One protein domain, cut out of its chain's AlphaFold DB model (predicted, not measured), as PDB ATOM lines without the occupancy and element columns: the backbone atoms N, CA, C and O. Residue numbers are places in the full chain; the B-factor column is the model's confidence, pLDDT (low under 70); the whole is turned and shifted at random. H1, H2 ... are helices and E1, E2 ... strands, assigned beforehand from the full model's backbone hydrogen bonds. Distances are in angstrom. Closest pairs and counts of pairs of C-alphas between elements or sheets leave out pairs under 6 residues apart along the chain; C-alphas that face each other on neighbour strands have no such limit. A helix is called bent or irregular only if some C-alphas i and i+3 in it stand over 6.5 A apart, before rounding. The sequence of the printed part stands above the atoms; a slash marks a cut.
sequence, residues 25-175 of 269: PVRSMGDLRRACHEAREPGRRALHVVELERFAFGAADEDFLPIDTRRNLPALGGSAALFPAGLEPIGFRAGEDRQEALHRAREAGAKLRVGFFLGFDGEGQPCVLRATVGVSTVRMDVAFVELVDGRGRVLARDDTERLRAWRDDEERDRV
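Overview. This is residues 25 to 175 of the 269 residues of an uncharacterized protein of Sandaracinus sp (UniProt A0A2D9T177). A strongly twisted sheet of six strands folds round on itself at the long bent strand E7, with the strand pair E3 and E4 on one arm of the fold and E1, E6 and E8 with the other, and the end of E1 comes close to E3. H1 packs beside E1 and E4, H2 and the small two-stranded sheet E2 and E5 cover another part of the sheet, and H3 meets E7 with its first residues and points away from it. The printed part has 151 residues, with three named helices and eight named strands in the order H1 E1 E2 E3 E4 E5 H2 E6 E7 E8 H3. The class is mixed, helices and strands, and the large sheet is branched and mixed, E4 and E7 being its parallel pair. The whole is compact, with a radius of gyration of the C-alphas of 15.7 A and spans of 45 by 44 by 29 A.

Along the chain. H1 is residues 29 to 38, 14.1 A long, from C-alpha 29 at (51.483, 43.210, 16.318). E1 is residues 47 to 52, E2 64 to 66, E3 73 to 75, E4 80 to 84 and E5 91 to 93. H2 is residues 96 to 107, 16.7 A. E6 is residues 111 to 117, 19.5 A, and E7 residues 136 to 148, 24.7 A, with a bend of 96 degrees at residue 143. E8 is residues 154 to 159, and H3 residues 161 to 173, 18.2 A, ending at C-alpha 173 (47.856, 21.606, -4.675).

Arrangement. E1, an edge strand, is antiparallel to E6, with N 50 and O 114 at 3.0 A. E6, E7 and E8 form a meander, each strand the antiparallel neighbour of the one before; N 113 and O 146 are 2.8 A apart, and N 145 and O 158 3.0 A. E7 pairs parallel with E4, N 83 and O 138 at 2.8 A. E3 and E4 are a hairpin, N 73 and O 82 at 2.9 A. The closest C-alphas of E1 and E3 are those of Leu 52 and Ala 75, 5.7 A. H1 is on the sheet at a height of 8.5 A, over none of its strands, on the opposite face to H2. E2 and E5 are antiparallel, N 65 and O 92 at 2.8 A, and the closest C-alphas of E5 and E8, Phe 92 and Asp 158, are 5.7 A apart. The closest C-alphas of E2 and H2, Leu 65 and Gln 99, are 6.3 A apart. H3 is on the sheet at a height of 11.5 A; its closest C-alphas to E7 are Leu 163 and Ala 143, 4.6 A. In H1, H2 and H3 every O i to N i+4 pair is within hydrogen-bond range.

Size, cuts and confidence. The two C-alphas farthest apart are those of Val 133 and Val 175, 45.9 A. The printed part has no cut. The links E1 to E2 and E6 to E7 are long. Mean pLDDT of the printed part is 84.6; residues 41 to 44, 119 to 126, 129 to 134 and 172 are under 70.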
ATOM      1  N   PRO A  25      43.734  34.677  11.932       92.44
ATOM      2  CA  PRO A  25      43.399  35.995  12.454       92.44
ATOM      3  C   PRO A  25      44.655  36.763  12.884       92.44
ATOM      4  O   PRO A  25      45.504  36.242  13.605       92.44
ATOM      5  N   VAL A  26      44.734  38.035  12.500       93.12
ATOM      6  CA  VAL A  26      45.769  38.988  12.911       93.12
ATOM      7  C   VAL A  26      45.155  39.937  13.935       93.12
ATOM      8  O   VAL A  26      44.472  40.897  13.584       93.12
ATOM      9  N   ARG A  27      45.366  39.647  15.224       93.38
ATOM     10  CA  ARG A  27      44.763  40.399  16.341       93.38
ATOM     11  C   ARG A  27      45.763  41.295  17.060       93.38
ATOM     12  O   ARG A  27      45.371  42.169  17.827       93.38
ATOM     13  N   SER A  28      47.054  41.085  16.823       92.38
ATOM     14  CA  SER A  28      48.135  41.791  17.500       92.38
ATOM     15  C   SER A  28      49.317  42.077  16.572       92.38
ATOM     16  O   SER A  28      49.490  41.450  15.526       92.38
ATOM     17  N   MET A  29      50.198  42.990  16.997       90.19
ATOM     18  CA  MET A  29      51.483  43.210  16.318       90.19
ATOM     19  C   MET A  29      52.378  41.963  16.339       90.19
ATOM     20  O   MET A  29      53.236  41.820  15.472       90.19
ATOM     21  N   GLY A  30      52.195  41.065  17.315       90.00
ATOM     22  CA  GLY A  30      52.888  39.778  17.363       90.00
ATOM     23  C   GLY A  30      52.439  38.844  16.240       90.00
ATOM     24  O   GLY A  30      53.288  38.281  15.551       90.00
ATOM     25  N   ASP A  31      51.127  38.747  16.010       92.19
ATOM     26  CA  ASP A  31      50.561  37.959  14.907       92.19
ATOM     27  C   ASP A  31      51.014  38.520  13.561       92.19
ATOM     28  O   ASP A  31      51.467  37.773  12.701       92.19
ATOM     29  N   LEU A  32      50.980  39.850  13.413       89.69
ATOM     30  CA  LEU A  32      51.417  40.510  12.189       89.69
ATOM     31  C   LEU A  32      52.906  40.266  11.912       89.69
ATOM     32  O   LEU A  32      53.273  39.919  10.796       89.69
ATOM     33  N   ARG A  33      53.777  40.397  12.923       88.38
ATOM     34  CA  ARG A  33      55.216  40.103  12.785       88.38
ATOM     35  C   ARG A  33      55.466  38.662  12.362       88.38
ATOM     36  O   ARG A  33      56.326  38.436  11.515       88.38
ATOM     37  N   ARG A  34      54.726  37.714  12.941       87.94
ATOM     38  CA  ARG A  34      54.818  36.293  12.597       87.94
ATOM     39  C   ARG A  34      54.386  36.051  11.156       87.94
ATOM     40  O   ARG A  34      55.168  35.506  10.391       87.94
ATOM     41  N   ALA A  35      53.215  36.550  10.776       88.38
ATOM     42  CA  ALA A  35      52.688  36.447   9.420       88.38
ATOM     43  C   ALA A  35      53.665  37.038   8.383       88.38
ATOM     44  O   ALA A  35      53.983  36.408   7.382       88.38
ATOM     45  N   CYS A  36      54.239  38.210   8.669       85.19
ATOM     46  CA  CYS A  36      55.251  38.843   7.822       85.19
ATOM     47  C   CYS A  36      56.580  38.077   7.753       85.19
ATOM     48  O   CYS A  36      57.312  38.224   6.776       85.19
ATOM     49  N   HIS A  37      56.942  37.336   8.803       83.50
ATOM     50  CA  HIS A  37      58.133  36.490   8.809       83.50
ATOM     51  C   HIS A  37      57.905  35.232   7.970       83.50
ATOM     52  O   HIS A  37      58.721  34.940   7.104       83.50
ATOM     53  N   GLU A  38      56.771  34.558   8.170       81.81
ATOM     54  CA  GLU A  38      56.360  33.370   7.411       81.81
ATOM     55  C   GLU A  38      56.195  33.680   5.917       81.81
ATOM     56  O   GLU A  38      56.636  32.905   5.078       81.81
ATOM     57  N   ALA A  39      55.665  34.856   5.570       78.69
ATOM     58  CA  ALA A  39      55.512  35.299   4.181       78.69
ATOM     59  C   ALA A  39      56.844  35.534   3.432       78.69
ATOM     60  O   ALA A  39      56.832  35.833   2.240       78.69
ATOM     61  N   ARG A  40      58.002  35.449   4.107       73.75
ATOM     62  CA  ARG A  40      59.321  35.477   3.445       73.75
ATOM     63  C   ARG A  40      59.728  34.115   2.892       73.75
ATOM     64  O   ARG A  40      60.647  34.064   2.079       73.75
ATOM     65  N   GLU A  41      59.095  33.035   3.343       67.06
ATOM     66  CA  GLU A  41      59.363  31.688   2.852       67.06
ATOM     67  C   GLU A  41      58.652  31.480   1.503       67.06
ATOM     68  O   GLU A  41      57.427  31.623   1.424       67.06
ATOM     69  N   PRO A  42      59.383  31.154   0.422       59.16
ATOM     70  CA  PRO A  42      58.771  30.885  -0.874       59.16
ATOM     71  C   PRO A  42      57.752  29.740  -0.794       59.16
ATOM     72  O   PRO A  42      58.011  28.712  -0.174       59.16
ATOM     73  N   GLY A  43      56.606  29.904  -1.460       57.38
ATOM     74  CA  GLY A  43      55.610  28.839  -1.637       57.38
ATOM     75  C   GLY A  43      54.518  28.753  -0.566       57.38
ATOM     76  O   GLY A  43      53.590  27.965  -0.724       57.38
ATOM     77  N   ARG A  44      54.554  29.573   0.493       61.31
ATOM     78  CA  ARG A  44      53.510  29.570   1.530       61.31
ATOM     79  C   ARG A  44      52.541  30.742   1.365       61.31
ATOM     80  O   ARG A  44      52.821  31.857   1.789       61.31
ATOM     81  N   ARG A  45      51.368  30.483   0.780       72.75
ATOM     82  CA  ARG A  45      50.283  31.472   0.644       72.75
ATOM     83  C   ARG A  45      49.254  31.288   1.757       72.75
ATOM     84  O   ARG A  45      48.348  30.470   1.636       72.75
ATOM     85  N   ALA A  46      49.406  32.032   2.849       83.69
ATOM     86  CA  ALA A  46      48.454  32.017   3.956       83.69
ATOM     87  C   ALA A  46      47.415  33.138   3.806       83.69
ATOM     88  O   ALA A  46      47.769  34.306   3.629       83.69
ATOM     89  N   LEU A  47      46.130  32.787   3.917       89.38
ATOM     90  CA  LEU A  47      45.059  33.768   4.062       89.38
ATOM     91  C   LEU A  47      45.083  34.319   5.493       89.38
ATOM     92  O   LEU A  47      44.986  33.563   6.464       89.38
ATOM     93  N   HIS A  48      45.195  35.635   5.624       92.12
ATOM     94  CA  HIS A  48      45.143  36.355   6.891       92.12
ATOM     95  C   HIS A  48      43.865  37.172   6.990       92.12
ATOM     96  O   HIS A  48      43.326  37.626   5.986       92.12
ATOM     97  N   VAL A  49      43.378  37.373   8.211       94.50
ATOM     98  CA  VAL A  49      42.134  38.109   8.455       94.50
ATOM     99  C   VAL A  49      42.349  39.147   9.541       94.50
ATOM    100  O   VAL A  49      42.850  38.830  10.617       94.50
ATOM    101  N   VAL A  50      41.939  40.383   9.285       94.25
ATOM    102  CA  VAL A  50      42.031  41.490  10.242       94.25
ATOM    103  C   VAL A  50      40.701  42.223  10.332       94.25
ATOM    104  O   VAL A  50      40.028  42.432   9.327       94.25
ATOM    105  N   GLU A  51      40.320  42.615  11.543       95.19
ATOM    106  CA  GLU A  51      39.146  43.455  11.777       95.19
ATOM    107  C   GLU A  51      39.573  44.906  11.998       95.19
ATOM    108  O   GLU A  51      40.480  45.206  12.778       95.19
ATOM    109  N   LEU A  52      38.904  45.807  11.293       94.44
ATOM    110  CA  LEU A  52      39.166  47.233  11.252       94.44
ATOM    111  C   LEU A  52      37.963  47.969  11.833       94.44
ATOM    112  O   LEU A  52      36.855  47.936  11.297       94.44
ATOM    113  N   GLU A  53      38.194  48.666  12.939       91.44
ATOM    114  CA  GLU A  53      37.168  49.492  13.585       91.44
ATOM    115  C   GLU A  53      37.033  50.861  12.917       91.44
ATOM    116  O   GLU A  53      35.999  51.515  13.004       91.44
ATOM    117  N   ARG A  54      38.099  51.314  12.252       91.44
ATOM    118  CA  ARG A  54      38.173  52.627  11.619       91.44
ATOM    119  C   ARG A  54      38.330  52.452  10.118       91.44
ATOM    120  O   ARG A  54      39.415  52.160   9.629       91.44
ATOM    121  N   PHE A  55      37.238  52.677   9.406       93.94
ATOM    122  CA  PHE A  55      37.182  52.744   7.952       93.94
ATOM    123  C   PHE A  55      36.095  53.742   7.541       93.94
ATOM    124  O   PHE A  55      35.278  54.172   8.368       93.94
ATOM    125  N   ALA A  56      36.084  54.128   6.272       93.69
ATOM    126  CA  ALA A  56      35.037  54.948   5.682       93.69
ATOM    127  C   ALA A  56      34.603  54.349   4.350       93.69
ATOM    128  O   ALA A  56      35.375  53.638   3.714       93.69
ATOM    129  N   PHE A  57      33.370  54.643   3.955       94.75
ATOM    130  CA  PHE A  57      32.947  54.448   2.578       94.75
ATOM    131  C   PHE A  57      33.412  55.637   1.734       94.75
ATOM    132  O   PHE A  57      33.514  56.758   2.240       94.75
ATOM    133  N   GLY A  58      33.746  55.369   0.476       90.94
ATOM    134  CA  GLY A  58      34.016  56.389  -0.529       90.94
ATOM    135  C   GLY A  58      32.722  56.982  -1.087       90.94
ATOM    136  O   GLY A  58      31.649  56.829  -0.506       90.94
ATOM    137  N   ALA A  59      32.831  57.677  -2.219       87.81
ATOM    138  CA  ALA A  59      31.651  58.132  -2.945       87.81
ATOM    139  C   ALA A  59      30.901  56.916  -3.505       87.81
ATOM    140  O   ALA A  59      31.517  56.077  -4.162       87.81
ATOM    141  N   ALA A  60      29.609  56.827  -3.203       80.19
ATOM    142  CA  ALA A  60      28.716  55.819  -3.752       80.19
ATOM    143  C   ALA A  60      28.661  55.905  -5.286       80.19
ATOM    144  O   ALA A  60      28.617  57.004  -5.843       80.19
ATOM    145  N   ASP A  61      28.652  54.743  -5.930       86.62
ATOM    146  CA  ASP A  61      28.298  54.537  -7.338       86.62
ATOM    147  C   ASP A  61      26.953  53.784  -7.393       86.62
ATOM    148  O   ASP A  61      26.526  53.261  -6.368       86.62
ATOM    149  N   GLU A  62      26.273  53.703  -8.537       85.50
ATOM    150  CA  GLU A  62      24.907  53.152  -8.647       85.50
ATOM    151  C   GLU A  62      24.774  51.749  -8.021       85.50
ATOM    152  O   GLU A  62      23.856  51.499  -7.238       85.50
ATOM    153  N   ASP A  63      25.750  50.870  -8.274       92.44
ATOM    154  CA  ASP A  63      25.730  49.467  -7.833       92.44
ATOM    155  C   ASP A  63      26.929  49.068  -6.959       92.44
ATOM    156  O   ASP A  63      27.132  47.884  -6.650       92.44
ATOM    157  N   PHE A  64      27.752  50.034  -6.548       93.12
ATOM    158  CA  PHE A  64      28.976  49.758  -5.807       93.12
ATOM    159  C   PHE A  64      29.248  50.788  -4.717       93.12
ATOM    160  O   PHE A  64      29.312  51.993  -4.950       93.12
ATOM    161  N   LEU A  65      29.490  50.279  -3.510       95.19
ATOM    162  CA  LEU A  65      29.871  51.069  -2.353       95.19
ATOM    163  C   LEU A  65      31.357  50.845  -2.035       95.19
ATOM    164  O   LEU A  65      31.692  49.852  -1.375       95.19
ATOM    165  N   PRO A  66      32.261  51.738  -2.475       94.25
ATOM    166  CA  PRO A  66      33.687  51.587  -2.227       94.25
ATOM    167  C   PRO A  66      34.033  51.831  -0.759       94.25
ATOM    168  O   PRO A  66      33.423  52.654  -0.077       94.25
ATOM    169  N   ILE A  67      35.088  51.182  -0.283       93.94
ATOM    170  CA  ILE A  67      35.792  51.551   0.945       93.94
ATOM    171  C   ILE A  67      36.825  52.623   0.580       93.94
ATOM    172  O   ILE A  67      37.569  52.483  -0.390       93.94
ATOM    173  N   ASP A  68      36.891  53.704   1.356       92.00
ATOM    174  CA  ASP A  68      37.856  54.781   1.137       92.00
ATOM    175  C   ASP A  68      39.270  54.326   1.526       92.00
ATOM    176  O   ASP A  68      39.658  54.343   2.696       92.00
ATOM    177  N   THR A  69      40.040  53.925   0.517       87.94
ATOM    178  CA  THR A  69      41.440  53.493   0.630       87.94
ATOM    179  C   THR A  69      42.439  54.599   0.286       87.94
ATOM    180  O   THR A  69      43.646  54.356   0.306       87.94
ATOM    181  N   ARG A  70      41.984  55.841   0.025       84.06
ATOM    182  CA  ARG A  70      42.886  56.993  -0.213       84.06
ATOM    183  C   ARG A  70      43.781  57.261   0.990       84.06
ATOM    184  O   ARG A  70      44.876  57.805   0.861       84.06
ATOM    185  N   ARG A  71      43.295  56.897   2.176       79.94
ATOM    186  CA  ARG A  71      44.092  56.773   3.391       79.94
ATOM    187  C   ARG A  71      44.328  55.289   3.637       79.94
ATOM    188  O   ARG A  71      43.401  54.494   3.514       79.94
ATOM    189  N   ASN A  72      45.548  54.935   4.038       84.31
ATOM    190  CA  ASN A  72      45.845  53.570   4.468       84.31
ATOM    191  C   ASN A  72      44.881  53.152   5.582       84.31
ATOM    192  O   ASN A  72      44.559  53.959   6.460       84.31
ATOM    193  N   LEU A  73      44.465  51.889   5.570       90.94
ATOM    194  CA  LEU A  73      43.503  51.375   6.534       90.94
ATOM    195  C   LEU A  73      44.201  51.149   7.885       90.94
ATOM    196  O   LEU A  73      45.108  50.314   7.971       90.94
ATOM    197  N   PRO A  74      43.829  51.885   8.946       91.50
ATOM    198  CA  PRO A  74      44.453  51.726  10.248       91.50
ATOM    199  C   PRO A  74      43.999  50.414  10.898       91.50
ATOM    200  O   PRO A  74      42.813  50.190  11.132       91.50
ATOM    201  N   ALA A  75      44.962  49.572  11.255       91.81
ATOM    202  CA  ALA A  75      44.753  48.297  11.927       91.81
ATOM    203  C   ALA A  75      45.445  48.280  13.294       91.81
ATOM    204  O   ALA A  75      46.338  49.087  13.569       91.81
ATOM    205  N   LEU A  76      45.047  47.342  14.161       91.44
ATOM    206  CA  LEU A  76      45.707  47.088  15.452       91.44
ATOM    207  C   LEU A  76      45.838  48.363  16.310       91.44
ATOM    208  O   LEU A  76      46.923  48.727  16.773       91.44
ATOM    209  N   GLY A  77      44.735  49.105  16.440       86.88
ATOM    210  CA  GLY A  77      44.706  50.375  17.172       86.88
ATOM    211  C   GLY A  77      45.510  51.505  16.514       86.88
ATOM    212  O   GLY A  77      45.886  52.455  17.191       86.88
ATOM    213  N   GLY A  78      45.803  51.405  15.213       87.00
ATOM    214  CA  GLY A  78      46.635  52.359  14.471       87.00
ATOM    215  C   GLY A  78      48.135  52.061  14.514       87.00
ATOM    216  O   GLY A  78      48.917  52.810  13.938       87.00
ATOM    217  N   SER A  79      48.552  50.962  15.153       88.38
ATOM    218  CA  SER A  79      49.958  50.526  15.150       88.38
ATOM    219  C   SER A  79      50.402  49.987  13.787       88.38
ATOM    220  O   SER A  79      51.599  49.950  13.490       88.38
ATOM    221  N   ALA A  80      49.440  49.587  12.952       89.25
ATOM    222  CA  ALA A  80      49.663  49.163  11.582       89.25
ATOM    223  C   ALA A  80      48.781  49.952  10.606       89.25
ATOM    224  O   ALA A  80      47.664  50.354  10.931       89.25
ATOM    225  N   ALA A  81      49.294  50.147   9.400       90.00
ATOM    226  CA  ALA A  81      48.596  50.729   8.270       90.00
ATOM    227  C   ALA A  81      48.632  49.724   7.118       90.00
ATOM    228  O   ALA A  81      49.709  49.360   6.638       90.00
ATOM    229  N   LEU A  82      47.455  49.267   6.704       89.31
ATOM    230  CA  LEU A  82      47.306  48.321   5.609       89.31
ATOM    231  C   LEU A  82      47.092  49.079   4.300       89.31
ATOM    232  O   LEU A  82      46.285  50.011   4.233       89.31
ATOM    233  N   PHE A  83      47.822  48.667   3.272       86.81
ATOM    234  CA  PHE A  83      47.817  49.266   1.946       86.81
ATOM    235  C   PHE A  83      47.417  48.210   0.901       86.81
ATOM    236  O   PHE A  83      48.179  47.253   0.721       86.81
ATOM    237  N   PRO A  84      46.255  48.347   0.228       85.81
ATOM    238  CA  PRO A  84      45.870  47.466  -0.873       85.81
ATOM    239  C   PRO A  84      46.858  47.580  -2.044       85.81
ATOM    240  O   PRO A  84      47.089  48.668  -2.565       85.81
ATOM    241  N   ALA A  85      47.448  46.463  -2.462       77.88
ATOM    242  CA  ALA A  85      48.526  46.429  -3.450       77.88
ATOM    243  C   ALA A  85      48.089  46.735  -4.894       77.88
ATOM    244  O   ALA A  85      48.871  47.329  -5.633       77.88
ATOM    245  N   GLY A  86      46.894  46.291  -5.293       70.25
ATOM    246  CA  GLY A  86      46.440  46.305  -6.688       70.25
ATOM    247  C   GLY A  86      45.856  47.632  -7.173       70.25
ATOM    248  O   GLY A  86      45.489  47.729  -8.334       70.25
ATOM    249  N   LEU A  87      45.727  48.644  -6.301       70.00
ATOM    250  CA  LEU A  87      44.961  49.882  -6.549       70.00
ATOM    251  C   LEU A  87      43.491  49.662  -6.963       70.00
ATOM    252  O   LEU A  87      42.774  50.631  -7.210       70.00
ATOM    253  N   GLU A  88      43.033  48.414  -7.001       73.06
ATOM    254  CA  GLU A  88      41.658  48.050  -7.293       73.06
ATOM    255  C   GLU A  88      40.729  48.584  -6.197       73.06
ATOM    256  O   GLU A  88      41.056  48.516  -5.001       73.06
ATOM    257  N   PRO A  89      39.566  49.134  -6.580       83.44
ATOM    258  CA  PRO A  89      38.577  49.562  -5.613       83.44
ATOM    259  C   PRO A  89      38.029  48.334  -4.878       83.44
ATOM    260  O   PRO A  89      37.479  47.419  -5.483       83.44
ATOM    261  N   ILE A  90      38.160  48.329  -3.553       90.44
ATOM    262  CA  ILE A  90      37.545  47.324  -2.681       90.44
ATOM    263  C   ILE A  90      36.265  47.905  -2.087       90.44
ATOM    264  O   ILE A  90      36.216  49.093  -1.764       90.44
ATOM    265  N   GLY A  91      35.224  47.096  -1.933       93.25
ATOM    266  CA  GLY A  91      33.918  47.597  -1.518       93.25
ATOM    267  C   GLY A  91      32.843  46.527  -1.555       93.25
ATOM    268  O   GLY A  91      33.138  45.340  -1.492       93.25
ATOM    269  N   PHE A  92      31.590  46.956  -1.639       94.81
ATOM    270  CA  PHE A  92      30.438  46.064  -1.656       94.81
ATOM    271  C   PHE A  92      29.590  46.329  -2.894       94.81
ATOM    272  O   PHE A  92      29.198  47.470  -3.134       94.81
ATOM    273  N   ARG A  93      29.247  45.274  -3.640       92.38
ATOM    274  CA  ARG A  93      28.214  45.360  -4.680       92.38
ATOM    275  C   ARG A  93      26.848  45.502  -4.014       92.38
ATOM    276  O   ARG A  93      26.404  44.595  -3.306       92.38
ATOM    277  N   ALA A  94      26.217  46.652  -4.182       90.12
ATOM    278  CA  ALA A  94      24.982  47.012  -3.504       90.12
ATOM    279  C   ALA A  94      24.293  48.150  -4.259       90.12
ATOM    280  O   ALA A  94      24.924  49.171  -4.489       90.12
ATOM    281  N   GLY A  95      23.006  48.001  -4.577       90.88
ATOM    282  CA  GLY A  95      22.184  49.120  -5.051       90.88
ATOM    283  C   GLY A  95      21.845  50.102  -3.923       90.88
ATOM    284  O   GLY A  95      22.025  49.778  -2.745       90.88
ATOM    285  N   GLU A  96      21.323  51.276  -4.273       91.06
ATOM    286  CA  GLU A  96      21.115  52.441  -3.392       91.06
ATOM    287  C   GLU A  96      20.537  52.110  -1.996       91.06
ATOM    288  O   GLU A  96      21.189  52.364  -0.978       91.06
ATOM    289  N   ASP A  97      19.380  51.437  -1.924       91.31
ATOM    290  CA  ASP A  97      18.736  51.042  -0.655       91.31
ATOM    291  C   ASP A  97      19.662  50.201   0.239       91.31
ATOM    292  O   ASP A  97      19.694  50.317   1.474       91.31
ATOM    293  N   ARG A  98      20.433  49.307  -0.392       94.31
ATOM    294  CA  ARG A  98      21.371  48.439   0.314       94.31
ATOM    295  C   ARG A  98      22.577  49.234   0.787       94.31
ATOM    296  O   ARG A  98      23.027  48.986   1.905       94.31
ATOM    297  N   GLN A  99      23.076  50.179  -0.001       93.88
ATOM    298  CA  GLN A  99      24.178  51.042   0.412       93.88
ATOM    299  C   GLN A  99      23.808  51.855   1.651       93.88
ATOM    300  O   GLN A  99      24.559  51.856   2.628       93.88
ATOM    301  N   GLU A 100      22.615  52.450   1.673       94.25
ATOM    302  CA  GLU A 100      22.125  53.203   2.829       94.25
ATOM    303  C   GLU A 100      22.058  52.320   4.091       94.25
ATOM    304  O   GLU A 100      22.471  52.716   5.186       94.25
ATOM    305  N   ALA A 101      21.608  51.068   3.951       94.88
ATOM    306  CA  ALA A 101      21.612  50.108   5.052       94.88
ATOM    307  C   ALA A 101      23.030  49.789   5.568       94.88
ATOM    308  O   ALA A 101      23.219  49.656   6.780       94.88
ATOM    309  N   LEU A 102      24.028  49.687   4.683       95.75
ATOM    310  CA  LEU A 102      25.426  49.457   5.068       95.75
ATOM    311  C   LEU A 102      26.046  50.689   5.744       95.75
ATOM    312  O   LEU A 102      26.779  50.536   6.724       95.75
ATOM    313  N   HIS A 103      25.697  51.899   5.299       95.06
ATOM    314  CA  HIS A 103      26.055  53.146   5.979       95.06
ATOM    315  C   HIS A 103      25.524  53.174   7.415       95.06
ATOM    316  O   HIS A 103      26.309  53.332   8.352       95.06
ATOM    317  N   ARG A 104      24.224  52.911   7.602       95.50
ATOM    318  CA  ARG A 104      23.608  52.830   8.938       95.50
ATOM    319  C   ARG A 104      24.259  51.762   9.813       95.50
ATOM    320  O   ARG A 104      24.474  51.980  11.002       95.50
ATOM    321  N   ALA A 105      24.600  50.607   9.242       95.25
ATOM    322  CA  ALA A 105      25.285  49.551   9.980       95.25
ATOM    323  C   ALA A 105      26.674  49.991  10.466       95.25
ATOM    324  O   ALA A 105      27.027  49.738  11.619       95.25
ATOM    325  N   ARG A 106      27.449  50.682   9.620       95.12
ATOM    326  CA  ARG A 106      28.737  51.273  10.009       95.12
ATOM    327  C   ARG A 106      28.565  52.288  11.138       95.12
ATOM    328  O   ARG A 106      29.313  52.237  12.109       95.12
ATOM    329  N   GLU A 107      27.585  53.183  11.035       94.50
ATOM    330  CA  GLU A 107      27.275  54.170  12.084       94.50
ATOM    331  C   GLU A 107      26.864  53.507  13.405       94.50
ATOM    332  O   GLU A 107      27.230  53.980  14.478       94.50
ATOM    333  N   ALA A 108      26.191  52.357  13.330       94.75
ATOM    334  CA  ALA A 108      25.853  51.517  14.476       94.75
ATOM    335  C   ALA A 108      27.040  50.696  15.031       94.75
ATOM    336  O   ALA A 108      26.854  49.889  15.943       94.75
ATOM    337  N   GLY A 109      28.256  50.887  14.507       94.44
ATOM    338  CA  GLY A 109      29.477  50.250  15.002       94.44
ATOM    339  C   GLY A 109      29.849  48.937  14.313       94.44
ATOM    340  O   GLY A 109      30.626  48.162  14.875       94.44
ATOM    341  N   ALA A 110      29.318  48.660  13.117       96.00
ATOM    342  CA  ALA A 110      29.817  47.555  12.303       96.00
ATOM    343  C   ALA A 110      31.306  47.749  11.973       96.00
ATOM    344  O   ALA A 110      31.769  48.865  11.726       96.00
ATOM    345  N   LYS A 111      32.052  46.646  11.958       95.81
ATOM    346  CA  LYS A 111      33.485  46.619  11.655       95.81
ATOM    347  C   LYS A 111      33.705  46.129  10.234       95.81
ATOM    348  O   LYS A 111      32.919  45.341   9.712       95.81
ATOM    349  N   LEU A 112      34.802  46.565   9.631       95.94
ATOM    350  CA  LEU A 112      35.256  46.032   8.356       95.94
ATOM    351  C   LEU A 112      36.237  44.894   8.629       95.94
ATOM    352  O   LEU A 112      37.307  45.121   9.186       95.94
ATOM    353  N   ARG A 113      35.897  43.671   8.245       95.69
ATOM    354  CA  ARG A 113      36.821  42.542   8.262       95.69
ATOM    355  C   ARG A 113      37.418  42.374   6.871       95.69
ATOM    356  O   ARG A 113      36.694  42.310   5.885       95.69
ATOM    357  N   VAL A 114      38.740  42.319   6.793       93.75
ATOM    358  CA  VAL A 114      39.478  42.185   5.534       93.75
ATOM    359  C   VAL A 114      40.241  40.874   5.560       93.75
ATOM    360  O   VAL A 114      41.040  40.637   6.470       93.75
ATOM    361  N   GLY A 115      39.985  40.033   4.563       92.81
ATOM    362  CA  GLY A 115      40.820  38.889   4.238       92.81
ATOM    363  C   GLY A 115      41.888  39.307   3.243       92.81
ATOM    364  O   GLY A 115      41.581  39.971   2.254       92.81
ATOM    365  N   PHE A 116      43.138  38.942   3.491       90.56
ATOM    366  CA  PHE A 116      44.245  39.332   2.633       90.56
ATOM    367  C   PHE A 116      45.380  38.318   2.629       90.56
ATOM    368  O   PHE A 116      45.584  37.572   3.588       90.56
ATOM    369  N   PHE A 117      46.160  38.349   1.556       87.56
ATOM    370  CA  PHE A 117      47.413  37.623   1.434       87.56
ATOM    371  C   PHE A 117      48.596  38.559   1.672       87.56
ATOM    372  O   PHE A 117      48.590  39.732   1.277       87.56
ATOM    373  N   LEU A 118      49.630  38.020   2.313       84.25
ATOM    374  CA  LEU A 118      50.934  38.660   2.422       84.25
ATOM    375  C   LEU A 118      51.825  38.123   1.297       84.25
ATOM    376  O   LEU A 118      52.364  37.031   1.404       84.25
ATOM    377  N   GLY A 119      51.970  38.904   0.226       67.38
ATOM    378  CA  GLY A 119      52.921  38.654  -0.864       67.38
ATOM    379  C   GLY A 119      52.425  37.765  -2.015       67.38
ATOM    380  O   GLY A 119      52.414  36.550  -1.885       67.38
ATOM    381  N   PHE A 120      52.071  38.378  -3.155       63.78
ATOM    382  CA  PHE A 120      52.643  38.211  -4.522       63.78
ATOM    383  C   PHE A 120      51.847  39.138  -5.478       63.78
ATOM    384  O   PHE A 120      50.682  39.344  -5.185       63.78
ATOM    385  N   ASP A 121      52.372  39.900  -6.457       49.44
ATOM    386  CA  ASP A 121      52.963  39.500  -7.760       49.44
ATOM    387  C   ASP A 121      54.254  40.270  -8.156       49.44
ATOM    388  O   ASP A 121      54.450  40.627  -9.317       49.44
ATOM    389  N   GLY A 122      55.161  40.595  -7.230       50.28
ATOM    390  CA  GLY A 122      56.375  41.327  -7.624       50.28
ATOM    391  C   GLY A 122      57.514  41.313  -6.618       50.28
ATOM    392  O   GLY A 122      57.348  40.902  -5.471       50.28
ATOM    393  N   GLU A 123      58.675  41.806  -7.056       50.47
ATOM    394  CA  GLU A 123      59.825  42.048  -6.188       50.47
ATOM    395  C   GLU A 123      59.463  43.095  -5.118       50.47
ATOM    396  O   GLU A 123      59.052  44.216  -5.422       50.47
ATOM    397  N   GLY A 124      59.575  42.730  -3.838       57.97
ATOM    398  CA  GLY A 124      59.324  43.650  -2.729       57.97
ATOM    399  C   GLY A 124      59.181  42.963  -1.374       57.97
ATOM    400  O   GLY A 124      58.890  41.774  -1.281       57.97
ATOM    401  N   GLN A 125      59.375  43.725  -0.294       67.19
ATOM    402  CA  GLN A 125      59.107  43.246   1.064       67.19
ATOM    403  C   GLN A 125      57.609  43.417   1.383       67.19
ATOM    404  O   GLN A 125      57.130  44.553   1.368       67.19
ATOM    405  N   PRO A 126      56.858  42.342   1.703       68.88
ATOM    406  CA  PRO A 126      55.409  42.416   1.959       68.88
ATOM    407  C   PRO A 126      55.065  43.248   3.204       68.88
ATOM    408  O   PRO A 126      53.966  43.790   3.327       68.88
ATOM    409  N   CYS A 127      56.028  43.401   4.114       77.88
ATOM    410  CA  CYS A 127      55.877  44.191   5.324       77.88
ATOM    411  C   CYS A 127      57.110  45.056   5.574       77.88
ATOM    412  O   CYS A 127      58.232  44.546   5.607       77.88
ATOM    413  N   VAL A 128      56.888  46.338   5.866       74.69
ATOM    414  CA  VAL A 128      57.910  47.234   6.416       74.69
ATOM    415  C   VAL A 128      57.552  47.502   7.875       74.69
ATOM    416  O   VAL A 128      56.783  48.403   8.214       74.69
ATOM    417  N   LEU A 129      58.108  46.676   8.760       67.06
ATOM    418  CA  LEU A 129      57.908  46.786  10.204       67.06
ATOM    419  C   LEU A 129      59.043  47.625  10.800       67.06
ATOM    420  O   LEU A 129      60.189  47.179  10.843       67.06
ATOM    421  N   ARG A 130      58.748  48.846  11.259       63.94
ATOM    422  CA  ARG A 130      59.739  49.697  11.942       63.94
ATOM    423  C   ARG A 130      59.734  49.388  13.441       63.94
ATOM    424  O   ARG A 130      58.682  49.386  14.071       63.94
ATOM    425  N   ALA A 131      60.908  49.103  14.006       51.59
ATOM    426  CA  ALA A 131      61.048  48.592  15.375       51.59
ATOM    427  C   ALA A 131      60.789  49.637  16.475       51.59
ATOM    428  O   ALA A 131      60.532  49.267  17.618       51.59
ATOM    429  N   THR A 132      60.810  50.929  16.144       50.97
ATOM    430  CA  THR A 132      60.750  51.989  17.149       50.97
ATOM    431  C   THR A 132      60.124  53.241  16.533       50.97
ATOM    432  O   THR A 132      60.662  53.818  15.592       50.97
ATOM    433  N   VAL A 133      58.977  53.660  17.077       54.06
ATOM    434  CA  VAL A 133      58.294  54.957  16.857       54.06
ATOM    435  C   VAL A 133      57.537  55.180  15.526       54.06
ATOM    436  O   VAL A 133      57.076  56.287  15.270       54.06
ATOM    437  N   GLY A 134      57.328  54.156  14.690       65.44
ATOM    438  CA  GLY A 134      56.573  54.289  13.430       65.44
ATOM    439  C   GLY A 134      55.360  53.362  13.322       65.44
ATOM    440  O   GLY A 134      55.371  52.259  13.862       65.44
ATOM    441  N   VAL A 135      54.339  53.788  12.572       78.25
ATOM    442  CA  VAL A 135      53.257  52.902  12.112       78.25
ATOM    443  C   VAL A 135      53.860  51.857  11.171       78.25
ATOM    444  O   VAL A 135      54.570  52.205  10.227       78.25
ATOM    445  N   SER A 136      53.606  50.576  11.437       84.44
ATOM    446  CA  SER A 136      54.057  49.484  10.569       84.44
ATOM    447  C   SER A 136      53.222  49.454   9.296       84.44
ATOM    448  O   SER A 136      51.997  49.412   9.380       84.44
ATOM    449  N   THR A 137      53.849  49.460   8.123       85.50
ATOM    450  CA  THR A 137      53.113  49.402   6.856       85.50
ATOM    451  C   THR A 137      53.101  47.982   6.312       85.50
ATOM    452  O   THR A 137      54.123  47.290   6.280       85.50
ATOM    453  N   VAL A 138      51.918  47.545   5.896       87.00
ATOM    454  CA  VAL A 138      51.676  46.201   5.375       87.00
ATOM    455  C   VAL A 138      51.084  46.348   3.990       87.00
ATOM    456  O   VAL A 138      50.033  46.969   3.828       87.00
ATOM    457  N   ARG A 139      51.759  45.775   2.996       86.44
ATOM    458  CA  ARG A 139      51.198  45.650   1.659       86.44
ATOM    459  C   ARG A 139      50.303  44.420   1.667       86.44
ATOM    460  O   ARG A 139      50.787  43.309   1.864       86.44
ATOM    461  N   MET A 140      49.008  44.638   1.501       86.50
ATOM    462  CA  MET A 140      48.014  43.577   1.507       86.50
ATOM    463  C   MET A 140      47.475  43.365   0.102       86.50
ATOM    464  O   MET A 140      47.157  44.326  -0.599       86.50
ATOM    465  N   ASP A 141      47.364  42.107  -0.290       87.25
ATOM    466  CA  ASP A 141      46.590  41.741  -1.460       87.25
ATOM    467  C   ASP A 141      45.214  41.266  -1.011       87.25
ATOM    468  O   ASP A 141      45.110  40.316  -0.232       87.25
ATOM    469  N   VAL A 142      44.170  41.995  -1.395       89.81
ATOM    470  CA  VAL A 142      42.848  41.821  -0.794       89.81
ATOM    471  C   VAL A 142      42.183  40.595  -1.400       89.81
ATOM    472  O   VAL A 142      41.998  40.494  -2.608       89.81
ATOM    473  N   ALA A 143      41.816  39.659  -0.535       90.12
ATOM    474  CA  ALA A 143      41.109  38.438  -0.892       90.12
ATOM    475  C   ALA A 143      39.592  38.640  -0.773       90.12
ATOM    476  O   ALA A 143      38.821  38.224  -1.632       90.12
ATOM    477  N   PHE A 144      39.155  39.303   0.296       92.88
ATOM    478  CA  PHE A 144      37.753  39.651   0.495       92.88
ATOM    479  C   PHE A 144      37.598  40.822   1.462       92.88
ATOM    480  O   PHE A 144      38.481  41.101   2.283       92.88
ATOM    481  N   VAL A 145      36.429  41.453   1.418       94.38
ATOM    482  CA  VAL A 145      35.972  42.411   2.427       94.38
ATOM    483  C   VAL A 145      34.609  42.003   2.964       94.38
ATOM    484  O   VAL A 145      33.724  41.596   2.220       94.38
ATOM    485  N   GLU A 146      34.433  42.113   4.275       96.38
ATOM    486  CA  GLU A 146      33.196  41.814   4.986       96.38
ATOM    487  C   GLU A 146      32.814  42.985   5.887       96.38
ATOM    488  O   GLU A 146      33.639  43.495   6.645       96.38
ATOM    489  N   LEU A 147      31.543  43.377   5.875       96.50
ATOM    490  CA  LEU A 147      30.985  44.232   6.913       96.50
ATOM    491  C   LEU A 147      30.364  43.338   7.982       96.50
ATOM    492  O   LEU A 147      29.444  42.581   7.678       96.50
ATOM    493  N   VAL A 148      30.840  43.424   9.222       95.25
ATOM    494  CA  VAL A 148      30.369  42.579  10.327       95.25
ATOM    495  C   VAL A 148      29.732  43.409  11.431       95.25
ATOM    496  O   VAL A 148      30.242  44.464  11.800       95.25
ATOM    497  N   ASP A 149      28.606  42.946  11.969       93.88
ATOM    498  CA  ASP A 149      27.940  43.622  13.083       93.88
ATOM    499  C   ASP A 149      28.648  43.383  14.430       93.88
ATOM    500  O   ASP A 149      29.596  42.605  14.539       93.88
ATOM    501  N   GLY A 150      28.166  44.030  15.496       87.69
ATOM    502  CA  GLY A 150      28.722  43.871  16.847       87.69
ATOM    503  C   GLY A 150      28.610  42.456  17.437       87.69
ATOM    504  O   GLY A 150      29.203  42.185  18.478       87.69
ATOM    505  N   ARG A 151      27.868  41.544  16.793       88.62
ATOM    506  CA  ARG A 151      27.785  40.116  17.144       88.62
ATOM    507  C   ARG A 151      28.662  39.247  16.234       88.62
ATOM    508  O   ARG A 151      28.614  38.026  16.343       88.62
ATOM    509  N   GLY A 152      29.436  39.858  15.337       86.81
ATOM    510  CA  GLY A 152      30.282  39.177  14.361       86.81
ATOM    511  C   GLY A 152      29.516  38.574  13.182       86.81
ATOM    512  O   GLY A 152      30.100  37.786  12.439       86.81
ATOM    513  N   ARG A 153      28.228  38.907  12.994       91.38
ATOM    514  CA  ARG A 153      27.453  38.433  11.840       91.38
ATOM    515  C   ARG A 153      27.830  39.236  10.604       91.38
ATOM    516  O   ARG A 153      27.868  40.465  10.654       91.38
ATOM    517  N   VAL A 154      28.048  38.540   9.494       93.75
ATOM    518  CA  VAL A 154      28.353  39.153   8.199       93.75
ATOM    519  C   VAL A 154      27.088  39.799   7.632       93.75
ATOM    520  O   VAL A 154      26.087  39.130   7.388       93.75
ATOM    521  N   LEU A 155      27.134  41.116   7.448       94.06
ATOM    522  CA  LEU A 155      26.081  41.924   6.837       94.06
ATOM    523  C   LEU A 155      26.273  42.034   5.323       94.06
ATOM    524  O   LEU A 155      25.298  42.032   4.580       94.06
ATOM    525  N   ALA A 156      27.513  42.131   4.859       94.88
ATOM    526  CA  ALA A 156      27.859  42.129   3.443       94.88
ATOM    527  C   ALA A 156      29.242  41.515   3.260       94.88
ATOM    528  O   ALA A 156      30.076  41.625   4.159       94.88
ATOM    529  N   ARG A 157      29.468  40.889   2.107       93.81
ATOM    530  CA  ARG A 157      30.748  40.307   1.720       93.81
ATOM    531  C   ARG A 157      30.966  40.487   0.226       93.81
ATOM    532  O   ARG A 157      30.024  40.288  -0.536       93.81
ATOM    533  N   ASP A 158      32.190  40.819  -0.157       92.06
ATOM    534  CA  ASP A 158      32.650  40.784  -1.543       92.06
ATOM    535  C   ASP A 158      33.974  40.011  -1.625       92.06
ATOM    536  O   ASP A 158      34.898  40.267  -0.847       92.06
ATOM    537  N   ASP A 159      34.031  39.039  -2.539       91.19
ATOM    538  CA  ASP A 159      35.182  38.162  -2.785       91.19
ATOM    539  C   ASP A 159      35.902  38.611  -4.062       91.19
ATOM    540  O   ASP A 159      35.303  38.634  -5.150       91.19
ATOM    541  N   THR A 160      37.202  38.888  -3.958       87.44
ATOM    542  CA  THR A 160      38.021  39.256  -5.117       87.44
ATOM    543  C   THR A 160      38.315  38.036  -5.986       87.44
ATOM    544  O   THR A 160      38.227  36.883  -5.551       87.44
ATOM    545  N   GLU A 161      38.689  38.278  -7.242       83.00
ATOM    546  CA  GLU A 161      39.173  37.219  -8.133       83.00
ATOM    547  C   GLU A 161      40.373  36.482  -7.530       83.00
ATOM    548  O   GLU A 161      40.505  35.267  -7.674       83.00
ATOM    549  N   ARG A 162      41.186  37.188  -6.741       80.56
ATOM    550  CA  ARG A 162      42.366  36.620  -6.105       80.56
ATOM    551  C   ARG A 162      42.053  35.548  -5.070       80.56
ATOM    552  O   ARG A 162      42.772  34.556  -4.995       80.56
ATOM    553  N   LEU A 163      40.976  35.700  -4.294       85.94
ATOM    554  CA  LEU A 163      40.535  34.633  -3.392       85.94
ATOM    555  C   LEU A 163      40.078  33.396  -4.166       85.94
ATOM    556  O   LEU A 163      40.321  32.280  -3.714       85.94
ATOM    557  N   ARG A 164      39.430  33.584  -5.322       81.56
ATOM    558  CA  ARG A 164      38.997  32.468  -6.175       81.56
ATOM    559  C   ARG A 164      40.207  31.732  -6.736       81.56
ATOM    560  O   ARG A 164      40.329  30.542  -6.490       81.56
ATOM    561  N   ALA A 165      41.151  32.458  -7.334       78.88
ATOM    562  CA  ALA A 165      42.398  31.887  -7.835       78.88
ATOM    563  C   ALA A 165      43.192  31.160  -6.733       78.88
ATOM    564  O   ALA A 165      43.681  30.057  -6.952       78.88
ATOM    565  N   TRP A 166      43.277  31.726  -5.523       80.56
ATOM    566  CA  TRP A 166      43.936  31.059  -4.396       80.56
ATOM    567  C   TRP A 166      43.209  29.784  -3.949       80.56
ATOM    568  O   TRP A 166      43.867  28.786  -3.670       80.56
ATOM    569  N   ARG A 167      41.870  29.793  -3.891       81.50
ATOM    570  CA  ARG A 167      41.084  28.588  -3.577       81.50
ATOM    571  C   ARG A 167      41.279  27.517  -4.648       81.50
ATOM    572  O   ARG A 167      41.440  26.358  -4.286       81.50
ATOM    573  N   ASP A 168      41.307  27.901  -5.921       74.31
ATOM    574  CA  ASP A 168      41.537  26.991  -7.045       74.31
ATOM    575  C   ASP A 168      42.955  26.398  -6.998       74.31
ATOM    576  O   ASP A 168      43.130  25.191  -7.174       74.31
ATOM    577  N   ASP A 169      43.962  27.222  -6.687       73.75
ATOM    578  CA  ASP A 169      45.346  26.797  -6.457       73.75
ATOM    579  C   ASP A 169      45.447  25.828  -5.272       73.75
ATOM    580  O   ASP A 169      46.039  24.761  -5.404       73.75
ATOM    581  N   GLU A 170      44.829  26.139  -4.130       71.44
ATOM    582  CA  GLU A 170      44.818  25.252  -2.962       71.44
ATOM    583  C   GLU A 170      44.094  23.934  -3.276       71.44
ATOM    584  O   GLU A 170      44.541  22.849  -2.894       71.44
ATOM    585  N   GLU A 171      42.976  23.998  -4.005       70.69
ATOM    586  CA  GLU A 171      42.283  22.809  -4.486       70.69
ATOM    587  C   GLU A 171      43.220  21.977  -5.367       70.69
ATOM    588  O   GLU A 171      43.262  20.751  -5.229       70.69
ATOM    589  N   ARG A 172      43.973  22.614  -6.266       68.50
ATOM    590  CA  ARG A 172      44.919  21.961  -7.174       68.50
ATOM    591  C   ARG A 172      46.112  21.353  -6.427       68.50
ATOM    592  O   ARG A 172      46.462  20.209  -6.712       68.50
ATOM    593  N   ASP A 173      46.691  22.052  -5.456       71.19
ATOM    594  CA  ASP A 173      47.856  21.606  -4.675       71.19
ATOM    595  C   ASP A 173      47.519  20.446  -3.726       71.19
ATOM    596  O   ASP A 173      48.373  19.620  -3.401       71.19
ATOM    597  N   ARG A 174      46.246  20.308  -3.327       72.94
ATOM    598  CA  ARG A 174      45.760  19.105  -2.627       72.94
ATOM    599  C   ARG A 174      45.809  17.844  -3.496       72.94
ATOM    600  O   ARG A 174      45.625  16.751  -2.959       72.94
ATOM    601  N   VAL A 175      46.017  17.962  -4.811       73.88
ATOM    602  CA  VAL A 175      46.239  16.820  -5.704       73.88
ATOM    603  C   VAL A 175      47.740  16.492  -5.743       73.88
ATOM    604  O   VAL A 175      48.505  17.294  -6.272       73.88
TER     605      VAL A 175